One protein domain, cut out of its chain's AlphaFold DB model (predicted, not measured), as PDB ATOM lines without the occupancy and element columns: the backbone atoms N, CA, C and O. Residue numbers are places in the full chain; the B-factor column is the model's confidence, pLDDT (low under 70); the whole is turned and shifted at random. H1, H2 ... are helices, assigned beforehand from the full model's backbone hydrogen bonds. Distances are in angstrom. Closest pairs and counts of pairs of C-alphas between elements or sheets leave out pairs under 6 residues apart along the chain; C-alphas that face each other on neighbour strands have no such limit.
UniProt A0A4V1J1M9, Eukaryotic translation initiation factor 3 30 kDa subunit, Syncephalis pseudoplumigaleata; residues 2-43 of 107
ATOM      1  N   ASN A   2       7.858  13.085  28.202       84.88
ATOM      2  CA  ASN A   2       8.687  12.302  27.278       84.88
ATOM      3  C   ASN A   2       9.378  13.284  26.323       84.88
ATOM      4  O   ASN A   2       8.814  13.564  25.264       84.88
ATOM      5  N   PRO A   3      10.523  13.865  26.724       89.44
ATOM      6  CA  PRO A   3      11.198  14.878  25.925       89.44
ATOM      7  C   PRO A   3      11.751  14.276  24.628       89.44
ATOM      8  O   PRO A   3      12.282  13.162  24.616       89.44
ATOM      9  N   LYS A   4      11.611  15.014  23.529       89.50
ATOM     10  CA  LYS A   4      12.076  14.654  22.182       89.50
ATOM     11  C   LYS A   4      13.006  15.709  21.595       89.50
ATOM     12  O   LYS A   4      13.882  15.363  20.805       89.50
ATOM     13  N   THR A   5      12.839  16.976  21.972       94.88
ATOM     14  CA  THR A   5      13.707  18.076  21.528       94.88
ATOM     15  C   THR A   5      14.720  18.452  22.605       94.88
ATOM     16  O   THR A   5      14.524  18.184  23.791       94.88
ATOM     17  N   LYS A   6      15.820  19.106  22.209       91.38
ATOM     18  CA  LYS A   6      16.830  19.597  23.158       91.38
ATOM     19  C   LYS A   6      16.215  20.521  24.216       91.38
ATOM     20  O   LYS A   6      16.528  20.393  25.392       91.38
ATOM     21  N   GLU A   7      15.319  21.409  23.796       93.12
ATOM     22  CA  GLU A   7      14.623  22.356  24.674       93.12
ATOM     23  C   GLU A   7      13.730  21.635  25.692       93.12
ATOM     24  O   GLU A   7      13.734  21.973  26.875       93.12
ATOM     25  N   GLU A   8      13.025  20.586  25.266       92.50
ATOM     26  CA  GLU A   8      12.226  19.753  26.169       92.50
ATOM     27  C   GLU A   8      13.103  18.989  27.168       92.50
ATOM     28  O   GLU A   8      12.723  18.847  28.331       92.50
ATOM     29  N   PHE A   9      14.284  18.520  26.752       93.31
ATOM     30  CA  PHE A   9      15.261  17.918  27.662       93.31
ATOM     31  C   PHE A   9      15.819  18.936  28.662       93.31
ATOM     32  O   PHE A   9      15.985  18.598  29.833       93.31
ATOM     33  N   ASP A  10      16.064  20.178  28.240       94.19
ATOM     34  CA  ASP A  10      16.524  21.258  29.119       94.19
ATOM     35  C   ASP A  10      15.444  21.615  30.169       94.19
ATOM     36  O   ASP A  10      15.745  21.738  31.364       94.19
ATOM     37  N   ALA A  11      14.173  21.686  29.761       94.56
ATOM     38  CA  ALA A  11      13.040  21.879  30.670       94.56
ATOM     39  C   ALA A  11      12.862  20.691  31.632       94.56
ATOM     40  O   ALA A  11      12.715  20.878  32.842       94.56
ATOM     41  N   PHE A  12      12.945  19.461  31.118       94.00
ATOM     42  CA  PHE A  12      12.851  18.246  31.927       94.00
ATOM     43  C   PHE A  12      13.983  18.151  32.957       94.00
ATOM     44  O   PHE A  12      13.729  17.856  34.126       94.00
ATOM     45  N   LYS A  13      15.220  18.475  32.555       93.88
ATOM     46  CA  LYS A  13      16.374  18.574  33.460       93.88
ATOM     47  C   LYS A  13      16.086  19.551  34.596       93.88
ATOM     48  O   LYS A  13      16.345  19.231  35.750       93.88
ATOM     49  N   THR A  14      15.552  20.726  34.271       95.19
ATOM     50  CA  THR A  14      15.266  21.778  35.257       95.19
ATOM     51  C   THR A  14      14.243  21.303  36.285       95.19
ATOM     52  O   THR A  14      14.517  21.354  37.481       95.19
ATOM     53  N   ALA A  15      13.134  20.714  35.831       95.25
ATOM     54  CA  ALA A  15      12.109  20.165  36.718       95.25
ATOM     55  C   ALA A  15      12.638  19.029  37.621       95.25
ATOM     56  O   ALA A  15      12.265  18.934  38.793       95.25
ATOM     57  N   LEU A  16      13.522  18.167  37.101       93.81
ATOM     58  CA  LEU A  16      14.166  17.118  37.899       93.81
ATOM     59  C   LEU A  16      15.079  17.700  38.979       93.81
ATOM     60  O   LEU A  16      15.023  17.251  40.123       93.81
ATOM     61  N   VAL A  17      15.901  18.690  38.627       94.75
ATOM     62  CA  VAL A  17      16.809  19.347  39.575       94.75
ATOM     63  C   VAL A  17      16.012  20.008  40.694       94.75
ATOM     64  O   VAL A  17      16.262  19.704  41.857       94.75
ATOM     65  N   GLU A  18      15.001  20.814  40.365       95.50
ATOM     66  CA  GLU A  18      14.137  21.464  41.361       95.50
ATOM     67  C   GLU A  18      13.513  20.448  42.318       95.50
ATOM     68  O   GLU A  18      13.498  20.646  43.535       95.50
ATOM     69  N   ARG A  19      13.036  19.318  41.780       94.69
ATOM     70  CA  ARG A  19      12.448  18.260  42.598       94.69
ATOM     71  C   ARG A  19      13.474  17.624  43.532       94.69
ATOM     72  O   ARG A  19      13.166  17.418  44.705       94.69
ATOM     73  N   ILE A  20      14.666  17.306  43.037       94.25
ATOM     74  CA  ILE A  20      15.727  16.668  43.827       94.25
ATOM     75  C   ILE A  20      16.241  17.624  44.913       94.25
ATOM     76  O   ILE A  20      16.430  17.210  46.059       94.25
ATOM     77  N   GLU A  21      16.388  18.912  44.604       94.06
ATOM     78  CA  GLU A  21      16.881  19.921  45.546       94.06
ATOM     79  C   GLU A  21      15.960  20.149  46.751       94.06
ATOM     80  O   GLU A  21      16.429  20.613  47.796       94.06
ATOM     81  N   THR A  22      14.680  19.763  46.675       95.56
ATOM     82  CA  THR A  22      13.786  19.783  47.848       95.56
ATOM     83  C   THR A  22      14.317  18.940  49.015       95.56
ATOM     84  O   THR A  22      14.010  19.229  50.171       95.56
ATOM     85  N   PHE A  23      15.176  17.953  48.739       94.19
ATOM     86  CA  PHE A  23      15.761  17.055  49.735       94.19
ATOM     87  C   PHE A  23      17.148  17.490  50.232       94.19
ATOM     88  O   PHE A  23      17.764  16.756  51.005       94.19
ATOM     89  N   LYS A  24      17.651  18.671  49.840       94.00
ATOM     90  CA  LYS A  24      19.032  19.115  50.126       94.00
ATOM     91  C   LYS A  24      19.407  19.205  51.610       94.00
ATOM     92  O   LYS A  24      20.586  19.204  51.941       94.00
ATOM     93  N   THR A  25      18.424  19.318  52.501       94.31
ATOM     94  CA  THR A  25      18.630  19.380  53.960       94.31
ATOM     95  C   THR A  25      18.748  17.998  54.603       94.31
ATOM     96  O   THR A  25      19.144  17.891  55.762       94.31
ATOM     97  N   SER A  26      18.416  16.930  53.874       95.56
ATOM     98  CA  SER A  26      18.525  15.561  54.369       95.56
ATOM     99  C   SER A  26      19.985  15.131  54.460       95.56
ATOM    100  O   SER A  26      20.746  15.277  53.504       95.56
ATOM    101  N   ARG A  27      20.365  14.472  55.561       95.56
ATOM    102  CA  ARG A  27      21.694  13.840  55.697       95.56
ATOM    103  C   ARG A  27      21.986  12.804  54.604       95.56
ATOM    104  O   ARG A  27      23.140  12.494  54.343       95.56
ATOM    105  N   HIS A  28      20.941  12.253  53.986       94.75
ATOM    106  CA  HIS A  28      21.048  11.244  52.931       94.75
ATOM    107  C   HIS A  28      21.252  11.856  51.538       94.75
ATOM    108  O   HIS A  28      21.496  11.119  50.588       94.75
ATOM    109  N   TYR A  29      21.164  13.185  51.407       95.44
ATOM    110  CA  TYR A  29      21.187  13.868  50.117       95.44
ATOM    111  C   TYR A  29      22.473  13.607  49.331       95.44
ATOM    112  O   TYR A  29      22.406  13.225  48.168       95.44
ATOM    113  N   ALA A  30      23.638  13.751  49.969       94.06
ATOM    114  CA  ALA A  30      24.924  13.567  49.299       94.06
ATOM    115  C   ALA A  30      25.070  12.152  48.706       94.06
ATOM    116  O   ALA A  30      25.342  12.018  47.516       94.06
ATOM    117  N   GLY A  31      24.798  11.111  49.502       95.62
ATOM    118  CA  GLY A  31      24.874   9.721  49.038       95.62
ATOM    119  C   GLY A  31      23.808   9.368  47.994       95.62
ATOM    120  O   GLY A  31      24.080   8.619  47.060       95.62
ATOM    121  N   MET A  32      22.607   9.946  48.095       95.75
ATOM    122  CA  MET A  32      21.570   9.788  47.070       95.75
ATOM    123  C   MET A  32      22.005  10.399  45.730       95.75
ATOM    124  O   MET A  32      21.816   9.773  44.690       95.75
ATOM    125  N   VAL A  33      22.588  11.605  45.740       95.12
ATOM    126  CA  VAL A  33      23.064  12.281  44.521       95.12
ATOM    127  C   VAL A  33      24.202  11.495  43.867       95.12
ATOM    128  O   VAL A  33      24.212  11.350  42.647       95.12
ATOM    129  N   GLU A  34      25.123  10.947  44.660       93.75
ATOM    130  CA  GLU A  34      26.208  10.085  44.173       93.75
ATOM    131  C   GLU A  34      25.676   8.811  43.493       93.75
ATOM    132  O   GLU A  34      26.050   8.502  42.354       93.75
ATOM    133  N   ALA A  35      24.763   8.095  44.158       95.56
ATOM    134  CA  ALA A  35      24.156   6.885  43.610       95.56
ATOM    135  C   ALA A  35      23.375   7.183  42.319       95.56
ATOM    136  O   ALA A  35      23.562   6.497  41.314       95.56
ATOM    137  N   LEU A  36      22.578   8.255  42.312       94.88
ATOM    138  CA  LEU A  36      21.802   8.687  41.151       94.88
ATOM    139  C   LEU A  36      22.702   9.065  39.969       94.88
ATOM    140  O   LEU A  36      22.450   8.636  38.843       94.88
ATOM    141  N   ALA A  37      23.774   9.828  40.202       93.69
ATOM    142  CA  ALA A  37      24.727  10.179  39.152       93.69
ATOM    143  C   ALA A  37      25.382   8.925  38.553       93.69
ATOM    144  O   ALA A  37      25.497   8.811  37.331       93.69
ATOM    145  N   THR A  38      25.747   7.963  39.403       93.31
ATOM    146  CA  THR A  38      26.320   6.684  38.972       93.31
ATOM    147  C   THR A  38      25.333   5.895  38.120       93.31
ATOM    148  O   THR A  38      25.692   5.444  37.034       93.31
ATOM    149  N   GLU A  39      24.084   5.751  38.568       95.44
ATOM    150  CA  GLU A  39      23.039   5.027  37.837       95.44
ATOM    151  C   GLU A  39      22.743   5.648  36.469       95.44
ATOM    152  O   GLU A  39      22.696   4.916  35.479       95.44
ATOM    153  N   LEU A  40      22.636   6.979  36.385       93.50
ATOM    154  CA  LEU A  40      22.434   7.689  35.115       93.50
ATOM    155  C   LEU A  40      23.606   7.505  34.140       93.50
ATOM    156  O   LEU A  40      23.409   7.500  32.925       93.50
ATOM    157  N   CYS A  41      24.825   7.346  34.660       95.12
ATOM    158  CA  CYS A  41      26.017   7.178  33.836       95.12
ATOM    159  C   CYS A  41      26.235   5.737  33.348       95.12
ATOM    160  O   CYS A  41      27.005   5.544  32.409       95.12
ATOM    161  N   ARG A  42      25.564   4.724  33.923       94.25
ATOM    162  CA  ARG A  42      25.795   3.299  33.590       94.25
ATOM    163  C   ARG A  42      25.583   2.954  32.114       94.25
ATOM    164  O   ARG A  42      26.233   2.043  31.616       94.25
ATOM    165  N   SER A  43      24.678   3.646  31.424       93.69
ATOM    166  CA  SER A  43      24.392   3.416  30.000       93.69
ATOM    167  C   SER A  43      25.235   4.277  29.050       93.69
ATOM    168  O   SER A  43      25.090   4.156  27.834       93.69
TER     169      SER A  43
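AT A GLANCE: This is residues 2 to 43 of the 107 residues of the protein "Eukaryotic translation initiation factor 3 30 kDa subunit" of Syncephalis pseudoplumigaleata (UniProt A0A4V1J1M9). The longest helix, H1, makes one arm of a narrow, open V, and the shorter helix H2 makes the other, folding back from the link that joins them, residues 22 to 28. The two arms draw near each other towards that link and spread away from it, and much of both stands free. The printed part has 42 residues with two named helices, H1 then H2 along the chain, and no named strand; its class is all helix. The whole is loose, with a radius of gyration of the C-alphas of 12.1 A, and flat, spanning 35 by 24 by 11 A.

IN THESE COORDINATES: H1 holds residues 6 to 21 and is 22.4 A long from first to last C-alpha. It begins at C-alpha 6 (16.830, 19.597, 23.158) and ends at C-alpha 21 (16.881, 19.921, 45.546). H2 holds residues 29 to 41, is 18.3 A long and ends at C-alpha 41 (26.017, 7.178, 33.836).

HOW THE PARTS SIT: H1 runs in the direction (0.01, -0.08, 1.00), while H2 runs in the direction (0.08, -0.38, -0.92). The two helices are near each other: no pair of their C-alphas is within 8 A, but 5 pairs are within 10 A. Residues 4 to 10, of which 6 to 10 belong to H1, stand free. Residues 14 to 19, within H1, and residues 34 to 43, of which 34 to 41 belong to H2, also stand free. In H1 and H2 every O i to N i+4 pair is within hydrogen-bond range.

THE WHOLE: The two C-alphas farthest apart are those of Thr 5 and Arg 27, at 35.3 A. The link from H1 to H2, with 7 residues, is short, and the printed part has no cut. The mean pLDDT of the printed part is 94.0, and no printed residue is under 70.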